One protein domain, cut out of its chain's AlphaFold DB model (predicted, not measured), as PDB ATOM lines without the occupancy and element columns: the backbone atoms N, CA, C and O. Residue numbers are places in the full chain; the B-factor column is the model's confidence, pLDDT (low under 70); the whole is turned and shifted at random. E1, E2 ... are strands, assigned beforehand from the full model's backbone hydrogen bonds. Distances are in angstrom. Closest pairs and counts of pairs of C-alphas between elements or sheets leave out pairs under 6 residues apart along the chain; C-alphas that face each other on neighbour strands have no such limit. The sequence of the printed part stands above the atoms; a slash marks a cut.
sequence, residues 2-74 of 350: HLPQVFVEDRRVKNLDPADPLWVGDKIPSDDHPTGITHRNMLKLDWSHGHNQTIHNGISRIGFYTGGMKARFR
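What this domain is: This is residues 2 to 74 of the 350 residues of the protein "Sulfatase domain-containing protein" of Planctomycetes bacterium (UniProt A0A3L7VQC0). There is little regular structure: a chain of loops with one small two-stranded hairpin, E1 and E2, between a loop at one end that reaches Asp 10 and a larger looped part at the other end that reaches Asn 41. The printed part has 73 residues, no named helix and two named strands, E1 then E2, antiparallel; the class is all strand, with 6 residues in named elements. It is compact, radius of gyration of the C-alphas 12.4 A, and only just elongated, spanning 35 by 23 by 18 A.

Where its parts are: Residues 2 to 22 hold no named element; residues 8 to 9 pair with 12 to 13, antiparallel. E1, residues 23 to 25, begins at C-alpha (-28.898, -2.887, -7.832) and is 6.9 A long. In residues 26 to 63, residues 55 to 56 pair with 59 to 60, antiparallel. E2, residues 64 to 66, is 7.2 A long and ends at C-alpha (-24.351, -0.316, -7.496).

How they stand to each other: E1 and E2 are antiparallel, 169 degrees between directions. C-alphas 24 and 65 face each other at 4.3 A. N 25 and O 64, 2.9 A, are within hydrogen-bond range.

The domain as a whole: The C-alphas of Asp 10 and Asn 41 are farthest apart, 37.2 A. The link E1 to E2 is long, 38 residues. The printed part has no cut; no printed residue is under 70 in pLDDT.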
ATOM      1  N   HIS A   2     -20.817 -10.753 -17.219       70.88
ATOM      2  CA  HIS A   2     -21.806  -9.695 -17.016       70.88
ATOM      3  C   HIS A   2     -21.901  -9.362 -15.524       70.88
ATOM      4  O   HIS A   2     -21.454 -10.136 -14.678       70.88
ATOM      5  N   LEU A   3     -22.410  -8.176 -15.207       82.81
ATOM      6  CA  LEU A   3     -22.712  -7.799 -13.830       82.81
ATOM      7  C   LEU A   3     -23.772  -8.711 -13.196       82.81
ATOM      8  O   LEU A   3     -24.598  -9.260 -13.928       82.81
ATOM      9  N   PRO A   4     -23.819  -8.797 -11.855       90.75
ATOM     10  CA  PRO A   4     -22.891  -8.216 -10.870       90.75
ATOM     11  C   PRO A   4     -21.689  -9.134 -10.555       90.75
ATOM     12  O   PRO A   4     -21.782 -10.350 -10.677       90.75
ATOM     13  N   GLN A   5     -20.555  -8.567 -10.118       94.38
ATOM     14  CA  GLN A   5     -19.343  -9.337  -9.760       94.38
ATOM     15  C   GLN A   5     -19.421  -9.903  -8.340       94.38
ATOM     16  O   GLN A   5     -18.628  -9.543  -7.477       94.38
ATOM     17  N   VAL A   6     -20.396 -10.768  -8.084       96.56
ATOM     18  CA  VAL A   6     -20.627 -11.391  -6.773       96.56
ATOM     19  C   VAL A   6     -20.783 -12.900  -6.919       96.56
ATOM     20  O   VAL A   6     -21.100 -13.397  -7.998       96.56
ATOM     21  N   PHE A   7     -20.603 -13.630  -5.821       96.00
ATOM     22  CA  PHE A   7     -20.983 -15.040  -5.749       96.00
ATOM     23  C   PHE A   7     -22.412 -15.191  -5.229       96.00
ATOM     24  O   PHE A   7     -22.857 -14.419  -4.375       96.00
ATOM     25  N   VAL A   8     -23.108 -16.218  -5.712       95.94
ATOM     26  CA  VAL A   8     -24.421 -16.628  -5.208       95.94
ATOM     27  C   VAL A   8     -24.309 -18.045  -4.656       95.94
ATOM     28  O   VAL A   8     -23.862 -18.944  -5.359       95.94
ATOM     29  N   GLU A   9     -24.729 -18.229  -3.410       95.19
ATOM     30  CA  GLU A   9     -24.750 -19.499  -2.679       95.19
ATOM     31  C   GLU A   9     -26.181 -19.717  -2.170       95.19
ATOM     32  O   GLU A   9     -26.760 -18.822  -1.554       95.19
ATOM     33  N   ASP A  10     -26.804 -20.845  -2.520       94.31
ATOM     34  CA  ASP A  10     -28.189 -21.184  -2.150       94.31
ATOM     35  C   ASP A  10     -29.201 -20.039  -2.345       94.31
ATOM     36  O   ASP A  10     -30.036 -19.731  -1.490       94.31
ATOM     37  N   ARG A  11     -29.134 -19.403  -3.524       95.00
ATOM     38  CA  ARG A  11     -29.982 -18.263  -3.936       95.00
ATOM     39  C   ARG A  11     -29.745 -16.970  -3.143       95.00
ATOM     40  O   ARG A  11     -30.563 -16.054  -3.225       95.00
ATOM     41  N   ARG A  12     -28.645 -16.860  -2.397       96.31
ATOM     42  CA  ARG A  12     -28.253 -15.651  -1.661       96.31
ATOM     43  C   ARG A  12     -26.909 -15.132  -2.144       96.31
ATOM     44  O   ARG A  12     -25.984 -15.899  -2.381       96.31
ATOM     45  N   VAL A  13     -26.790 -13.814  -2.266       97.50
ATOM     46  CA  VAL A  13     -25.502 -13.183  -2.564       97.50
ATOM     47  C   VAL A  13     -24.595 -13.320  -1.341       97.50
ATOM     48  O   VAL A  13     -24.943 -12.867  -0.247       97.50
ATOM     49  N   LYS A  14     -23.435 -13.951  -1.523       96.25
ATOM     50  CA  LYS A  14     -22.476 -14.201  -0.444       96.25
ATOM     51  C   LYS A  14     -21.945 -12.875   0.103       96.25
ATOM     52  O   LYS A  14     -21.512 -12.025  -0.666       96.25
ATOM     53  N   ASN A  15     -21.962 -12.710   1.427       95.94
ATOM     54  CA  ASN A  15     -21.497 -11.503   2.131       95.94
ATOM     55  C   ASN A  15     -22.208 -10.193   1.735       95.94
ATOM     56  O   ASN A  15     -21.638  -9.112   1.903       95.94
ATOM     57  N   LEU A  16     -23.440 -10.261   1.218       97.69
ATOM     58  CA  LEU A  16     -24.230  -9.057   0.964       97.69
ATOM     59  C   LEU A  16     -24.633  -8.398   2.284       97.69
ATOM     60  O   LEU A  16     -25.256  -9.027   3.138       97.69
ATOM     61  N   ASP A  17     -24.290  -7.121   2.426       97.50
ATOM     62  CA  ASP A  17     -24.716  -6.287   3.542       97.50
ATOM     63  C   ASP A  17     -26.120  -5.733   3.248       97.50
ATOM     64  O   ASP A  17     -26.278  -5.015   2.259       97.50
ATOM     65  N   PRO A  18     -27.149  -6.030   4.063       96.12
ATOM     66  CA  PRO A  18     -28.487  -5.483   3.845       96.12
ATOM     67  C   PRO A  18     -28.543  -3.948   3.870       96.12
ATOM     68  O   PRO A  18     -29.479  -3.377   3.316       96.12
ATOM     69  N   ALA A  19     -27.562  -3.282   4.495       97.88
ATOM     70  CA  ALA A  19     -27.448  -1.824   4.496       97.88
ATOM     71  C   ALA A  19     -26.822  -1.253   3.205       97.88
ATOM     72  O   ALA A  19     -26.861  -0.043   3.003       97.88
ATOM     73  N   ASP A  20     -26.269  -2.103   2.335       97.56
ATOM     74  CA  ASP A  20     -25.678  -1.743   1.038       97.56
ATOM     75  C   ASP A  20     -26.250  -2.647  -0.076       97.56
ATOM     76  O   ASP A  20     -25.565  -3.545  -0.588       97.56
ATOM     77  N   PRO A  21     -27.542  -2.480  -0.420       96.75
ATOM     78  CA  PRO A  21     -28.237  -3.378  -1.331       96.75
ATOM     79  C   PRO A  21     -27.670  -3.307  -2.751       96.75
ATOM     80  O   PRO A  21     -27.291  -2.251  -3.251       96.75
ATOM     81  N   LEU A  22     -27.669  -4.455  -3.428       96.56
ATOM     82  CA  LEU A  22     -27.236  -4.572  -4.814       96.56
ATOM     83  C   LEU A  22     -28.349  -4.119  -5.767       96.56
ATOM     84  O   LEU A  22     -29.472  -4.621  -5.693       96.56
ATOM     85  N   TRP A  23     -28.024  -3.239  -6.708       95.69
ATOM     86  CA  TRP A  23     -28.898  -2.887  -7.832       95.69
ATOM     87  C   TRP A  23     -28.202  -3.219  -9.149       95.69
ATOM     88  O   TRP A  23     -27.010  -2.961  -9.267       95.69
ATOM     89  N   VAL A  24     -28.923  -3.765 -10.134       95.69
ATOM     90  CA  VAL A  24     -28.411  -4.072 -11.483       95.69
ATOM     91  C   VAL A  24     -29.415  -3.576 -12.520       95.69
ATOM     92  O   VAL A  24     -30.614  -3.812 -12.371       95.69
ATOM     93  N   GLY A  25     -28.937  -2.928 -13.583       92.00
ATOM     94  CA  GLY A  25     -29.797  -2.410 -14.643       92.00
ATOM     95  C   GLY A  25     -29.067  -2.058 -15.937       92.00
ATOM     96  O   GLY A  25     -27.852  -2.226 -16.075       92.00
ATOM     97  N   ASP A  26     -29.845  -1.581 -16.905       88.44
ATOM     98  CA  ASP A  26     -29.421  -1.188 -18.254       88.44
ATOM     99  C   ASP A  26     -29.165   0.323 -18.401       88.44
ATOM    100  O   ASP A  26     -28.562   0.760 -19.382       88.44
ATOM    101  N   LYS A  27     -29.581   1.119 -17.411       91.06
ATOM    102  CA  LYS A  27     -29.376   2.570 -17.350       91.06
ATOM    103  C   LYS A  27     -28.243   2.935 -16.405       91.06
ATOM    104  O   LYS A  27     -28.003   2.249 -15.413       91.06
ATOM    105  N   ILE A  28     -27.583   4.053 -16.700       93.69
ATOM    106  CA  ILE A  28     -26.587   4.612 -15.792       93.69
ATOM    107  C   ILE A  28     -27.264   4.964 -14.446       93.69
ATOM    108  O   ILE A  28     -28.326   5.589 -14.469       93.69
ATOM    109  N   PRO A  29     -26.720   4.539 -13.287       93.12
ATOM    110  CA  PRO A  29     -27.379   4.729 -11.989       93.12
ATOM    111  C   PRO A  29     -27.445   6.193 -11.543       93.12
ATOM    112  O   PRO A  29     -28.380   6.586 -10.849       93.12
ATOM    113  N   SER A  30     -26.440   6.979 -11.922       94.44
ATOM    114  CA  SER A  30     -26.294   8.400 -11.609       94.44
ATOM    115  C   SER A  30     -25.327   9.057 -12.597       94.44
ATOM    116  O   SER A  30     -24.512   8.373 -13.220       94.44
ATOM    117  N   ASP A  31     -25.394  10.383 -12.737       91.94
ATOM    118  CA  ASP A  31     -24.549  11.139 -13.674       91.94
ATOM    119  C   ASP A  31     -23.043  11.024 -13.359       91.94
ATOM    120  O   ASP A  31     -22.204  11.108 -14.254       91.94
ATOM    121  N   ASP A  32     -22.699  10.800 -12.089       92.50
ATOM    122  CA  ASP A  32     -21.333  10.654 -11.583       92.50
ATOM    123  C   ASP A  32     -20.840   9.197 -11.524       92.50
ATOM    124  O   ASP A  32     -19.694   8.950 -11.141       92.50
ATOM    125  N   HIS A  33     -21.662   8.217 -11.925       95.62
ATOM    126  CA  HIS A  33     -21.293   6.803 -11.847       95.62
ATOM    127  C   HIS A  33     -20.052   6.492 -12.706       95.62
ATOM    128  O   HIS A  33     -20.069   6.717 -13.924       95.62
ATOM    129  N   PRO A  34     -18.972   5.924 -12.132       95.00
ATOM    130  CA  PRO A  34     -17.762   5.648 -12.894       95.00
ATOM    131  C   PRO A  34     -17.962   4.572 -13.963       95.00
ATOM    132  O   PRO A  34     -18.288   3.414 -13.675       95.00
ATOM    133  N   THR A  35     -17.695   4.942 -15.217       96.75
ATOM    134  CA  THR A  35     -17.749   4.032 -16.368       96.75
ATOM    135  C   THR A  35     -16.410   3.949 -17.087       96.75
ATOM    136  O   THR A  35     -15.599   4.871 -17.012       96.75
ATOM    137  N   GLY A  36     -16.191   2.879 -17.852       96.31
ATOM    138  CA  GLY A  36     -15.018   2.751 -18.725       96.31
ATOM    139  C   GLY A  36     -14.923   3.822 -19.821       96.31
ATOM    140  O   GLY A  36     -13.855   3.982 -20.411       96.31
ATOM    141  N   ILE A  37     -16.011   4.553 -20.093       95.44
ATOM    142  CA  ILE A  37     -16.026   5.722 -20.986       95.44
ATOM    143  C   ILE A  37     -15.577   6.977 -20.230       95.44
ATOM    144  O   ILE A  37     -14.646   7.651 -20.660       95.44
ATOM    145  N   THR A  38     -16.231   7.292 -19.108       96.12
ATOM    146  CA  THR A  38     -16.036   8.563 -18.383       96.12
ATOM    147  C   THR A  38     -14.790   8.574 -17.499       96.12
ATOM    148  O   THR A  38     -14.208   9.629 -17.281       96.12
ATOM    149  N   HIS A  39     -14.350   7.407 -17.027       96.31
ATOM    150  CA  HIS A  39     -13.261   7.240 -16.061       96.31
ATOM    151  C   HIS A  39     -12.212   6.242 -16.566       96.31
ATOM    152  O   HIS A  39     -11.717   5.386 -15.831       96.31
ATOM    153  N   ARG A  40     -11.861   6.333 -17.854       96.00
ATOM    154  CA  ARG A  40     -10.919   5.407 -18.507       96.00
ATOM    155  C   ARG A  40      -9.540   5.367 -17.831       96.00
ATOM    156  O   ARG A  40      -8.886   4.333 -17.836       96.00
ATOM    157  N   ASN A  41      -9.122   6.462 -17.197       96.12
ATOM    158  CA  ASN A  41      -7.886   6.553 -16.410       96.12
ATOM    159  C   ASN A  41      -7.882   5.676 -15.143       96.12
ATOM    160  O   ASN A  41      -6.818   5.429 -14.585       96.12
ATOM    161  N   MET A  42      -9.046   5.208 -14.679       95.69
ATOM    162  CA  MET A  42      -9.152   4.258 -13.564       95.69
ATOM    163  C   MET A  42      -8.959   2.800 -14.007       95.69
ATOM    164  O   MET A  42      -8.938   1.900 -13.161       95.69
ATOM    165  N   LEU A  43      -8.864   2.541 -15.316       97.31
ATOM    166  CA  LEU A  43      -8.748   1.190 -15.843       97.31
ATOM    167  C   LEU A  43      -7.317   0.658 -15.714       97.31
ATOM    168  O   LEU A  43      -6.354   1.288 -16.143       97.31
ATOM    169  N   LYS A  44      -7.201  -0.550 -15.163       95.88
ATOM    170  CA  LYS A  44      -6.002  -1.398 -15.197       95.88
ATOM    171  C   LYS A  44      -5.966  -2.275 -16.449       95.88
ATOM    172  O   LYS A  44      -4.889  -2.630 -16.908       95.88
ATOM    173  N   LEU A  45      -7.142  -2.626 -16.974       96.44
ATOM    174  CA  LEU A  45      -7.319  -3.330 -18.240       96.44
ATOM    175  C   LEU A  45      -8.248  -2.501 -19.121       96.44
ATOM    176  O   LEU A  45      -9.411  -2.279 -18.774       96.44
ATOM    177  N   ASP A  46      -7.717  -2.033 -20.244       96.62
ATOM    178  CA  ASP A  46      -8.470  -1.229 -21.198       96.62
ATOM    179  C   ASP A  46      -9.378  -2.111 -22.074       96.62
ATOM    180  O   ASP A  46      -9.087  -3.284 -22.324       96.62
ATOM    181  N   TRP A  47     -10.484  -1.549 -22.557       96.25
ATOM    182  CA  TRP A  47     -11.450  -2.247 -23.409       96.25
ATOM    183  C   TRP A  47     -11.182  -1.978 -24.903       96.25
ATOM    184  O   TRP A  47     -10.717  -0.895 -25.281       96.25
ATOM    185  N   SER A  48     -11.460  -2.966 -25.758       95.38
ATOM    186  CA  SER A  48     -11.345  -2.860 -27.226       95.38
ATOM    187  C   SER A  48     -12.695  -2.519 -27.865       95.38
ATOM    188  O   SER A  48     -12.802  -1.558 -28.626       95.38
ATOM    189  N   HIS A  49     -13.750  -3.244 -27.490       94.19
ATOM    190  CA  HIS A  49     -15.131  -3.001 -27.896       94.19
ATOM    191  C   HIS A  49     -16.108  -3.427 -26.792       94.19
ATOM    192  O   HIS A  49     -15.856  -4.373 -26.049       94.19
ATOM    193  N   GLY A  50     -17.255  -2.753 -26.686       91.88
ATOM    194  CA  GLY A  50     -18.171  -2.972 -25.561       91.88
ATOM    195  C   GLY A  50     -17.480  -2.717 -24.212       91.88
ATOM    196  O   GLY A  50     -16.623  -1.845 -24.120       91.88
ATOM    197  N   HIS A  51     -17.864  -3.465 -23.171       94.94
ATOM    198  CA  HIS A  51     -17.147  -3.539 -21.885       94.94
ATOM    199  C   HIS A  51     -16.783  -2.202 -21.223       94.94
ATOM    200  O   HIS A  51     -15.790  -2.110 -20.512       94.94
ATOM    201  N   ASN A  52     -17.574  -1.154 -21.426       95.50
ATOM    202  CA  ASN A  52     -17.204   0.217 -21.070       95.50
ATOM    203  C   ASN A  52     -18.179   0.874 -20.085       95.50
ATOM    204  O   ASN A  52     -18.164   2.090 -19.911       95.50
ATOM    205  N   GLN A  53     -18.995   0.065 -19.407       95.94
ATOM    206  CA  GLN A  53     -19.954   0.518 -18.401       95.94
ATOM    207  C   GLN A  53     -19.304   0.428 -17.010       95.94
ATOM    208  O   GLN A  53     -18.163   0.870 -16.869       95.94
ATOM    209  N   THR A  54     -19.982  -0.092 -15.981       96.25
ATOM    210  CA  THR A  54     -19.498   0.005 -14.583       96.25
ATOM    211  C   THR A  54     -18.075  -0.517 -14.406       96.25
ATOM    212  O   THR A  54     -17.759  -1.617 -14.863       96.25
ATOM    213  N   ILE A  55     -17.234   0.249 -13.706       96.19
ATOM    214  CA  ILE A  55     -15.874  -0.158 -13.338       96.19
ATOM    215  C   ILE A  55     -15.892  -0.973 -12.042       96.19
ATOM    216  O   ILE A  55     -16.399  -0.529 -11.016       96.19
ATOM    217  N   HIS A  56     -15.265  -2.148 -12.079       95.38
ATOM    218  CA  HIS A  56     -14.987  -2.979 -10.908       95.38
ATOM    219  C   HIS A  56     -13.541  -3.472 -10.934       95.38
ATOM    220  O   HIS A  56     -13.087  -3.972 -11.961       95.38
ATOM    221  N   ASN A  57     -12.812  -3.322  -9.825       95.19
ATOM    222  CA  ASN A  57     -11.382  -3.652  -9.703       95.19
ATOM    223  C   ASN A  57     -10.450  -2.969 -10.725       95.19
ATOM    224  O   ASN A  57      -9.318  -3.412 -10.927       95.19
ATOM    225  N   GLY A  58     -10.884  -1.854 -11.323       96.44
ATOM    226  CA  GLY A  58     -10.176  -1.200 -12.429       96.44
ATOM    227  C   GLY A  58     -10.445  -1.855 -13.787       96.44
ATOM    228  O   GLY A  58      -9.628  -1.751 -14.692       96.44
ATOM    229  N   ILE A  59     -11.563  -2.563 -13.938       97.06
ATOM    230  CA  ILE A  59     -11.978  -3.204 -15.186       97.06
ATOM    231  C   ILE A  59     -13.440  -2.843 -15.428       97.06
ATOM    232  O   ILE A  59     -14.314  -3.182 -14.621       97.06
ATOM    233  N   SER A  60     -13.715  -2.146 -16.525       96.81
ATOM    234  CA  SER A  60     -15.080  -1.825 -16.940       96.81
ATOM    235  C   SER A  60     -15.806  -3.059 -17.477       96.81
ATOM    236  O   SER A  60     -15.187  -3.967 -18.022       96.81
ATOM    237  N   ARG A  61     -17.125  -3.131 -17.274       95.62
ATOM    238  CA  ARG A  61     -17.945  -4.326 -17.552       95.62
ATOM    239  C   ARG A  61     -19.078  -4.038 -18.534       95.62
ATOM    240  O   ARG A  61     -19.251  -2.907 -18.986       95.62
ATOM    241  N   ILE A  62     -19.841  -5.084 -18.857       94.25
ATOM    242  CA  ILE A  62     -21.150  -4.975 -19.512       94.25
ATOM    243  C   ILE A  62     -22.226  -5.014 -18.423       94.25
ATOM    244  O   ILE A  62     -22.381  -6.014 -17.723       94.25
ATOM    245  N   GLY A  63     -22.952  -3.916 -18.318       95.06
ATOM    246  CA  GLY A  63     -24.095  -3.604 -17.472       95.06
ATOM    247  C   GLY A  63     -23.847  -2.374 -16.584       95.06
ATOM    248  O   GLY A  63     -22.718  -1.877 -16.452       95.06
ATOM    249  N   PHE A  64     -24.890  -1.969 -15.852       95.69
ATOM    250  CA  PHE A  64     -24.769  -1.085 -14.692       95.69
ATOM    251  C   PHE A  64     -25.109  -1.785 -13.374       95.69
ATOM    252  O   PHE A  64     -26.051  -2.573 -13.322       95.69
ATOM    253  N   TYR A  65     -24.338  -1.520 -12.313       95.81
ATOM    254  CA  TYR A  65     -24.685  -1.957 -10.958       95.81
ATOM    255  C   TYR A  65     -24.114  -1.053  -9.864       95.81
ATOM    256  O   TYR A  65     -23.066  -0.430 -10.048       95.81
ATOM    257  N   THR A  66     -24.780  -1.027  -8.712       95.75
ATOM    258  CA  THR A  66     -24.351  -0.316  -7.496       95.75
ATOM    259  C   THR A  66     -24.489  -1.212  -6.264       95.75
ATOM    260  O   THR A  66     -25.090  -2.285  -6.329       95.75
ATOM    261  N   GLY A  67     -23.872  -0.788  -5.157       96.12
ATOM    262  CA  GLY A  67     -23.929  -1.463  -3.860       96.12
ATOM    263  C   GLY A  67     -23.299  -2.855  -3.812       96.12
ATOM    264  O   GLY A  67     -22.527  -3.247  -4.698       96.12
ATOM    265  N   GLY A  68     -23.581  -3.597  -2.744       96.69
ATOM    266  CA  GLY A  68     -23.022  -4.920  -2.480       96.69
ATOM    267  C   GLY A  68     -21.500  -4.945  -2.345       96.69
ATOM    268  O   GLY A  68     -20.882  -5.947  -2.685       96.69
ATOM    269  N   MET A  69     -20.872  -3.866  -1.876       95.44
ATOM    270  CA  MET A  69     -19.415  -3.686  -1.889       95.44
ATOM    271  C   MET A  69     -18.659  -4.823  -1.190       95.44
ATOM    272  O   MET A  69     -17.649  -5.292  -1.708       95.44
ATOM    273  N   LYS A  70     -19.174  -5.319  -0.056       96.12
ATOM    274  CA  LYS A  70     -18.591  -6.457   0.686       96.12
ATOM    275  C   LYS A  70     -18.764  -7.813  -0.013       96.12
ATOM    276  O   LYS A  70     -18.023  -8.746   0.287       96.12
ATOM    277  N   ALA A  71     -19.730  -7.924  -0.922       96.94
ATOM    278  CA  ALA A  71     -20.024  -9.145  -1.670       96.94
ATOM    279  C   ALA A  71     -19.222  -9.267  -2.971       96.94
ATOM    280  O   ALA A  71     -19.199 -10.335  -3.589       96.94
ATOM    281  N   ARG A  72     -18.601  -8.172  -3.424       95.94
ATOM    282  CA  ARG A  72     -17.910  -8.146  -4.710       95.94
ATOM    283  C   ARG A  72     -16.617  -8.952  -4.649       95.94
ATOM    284  O   ARG A  72     -15.782  -8.727  -3.775       95.94
ATOM    285  N   PHE A  73     -16.429  -9.870  -5.594       96.25
ATOM    286  CA  PHE A  73     -15.215 -10.680  -5.652       96.25
ATOM    287  C   PHE A  73     -14.027  -9.907  -6.233       96.25
ATOM    288  O   PHE A  73     -14.175  -8.907  -6.946       96.25
ATOM    289  N   ARG A  74     -12.823 -10.422  -5.976       96.12
ATOM    290  CA  ARG A  74     -11.608 -10.046  -6.700       96.12
ATOM    291  C   ARG A  74     -11.425 -10.977  -7.900       96.12
ATOM    292  O   ARG A  74     -11.451 -12.188  -7.721       96.12
TER     293      ARG A  74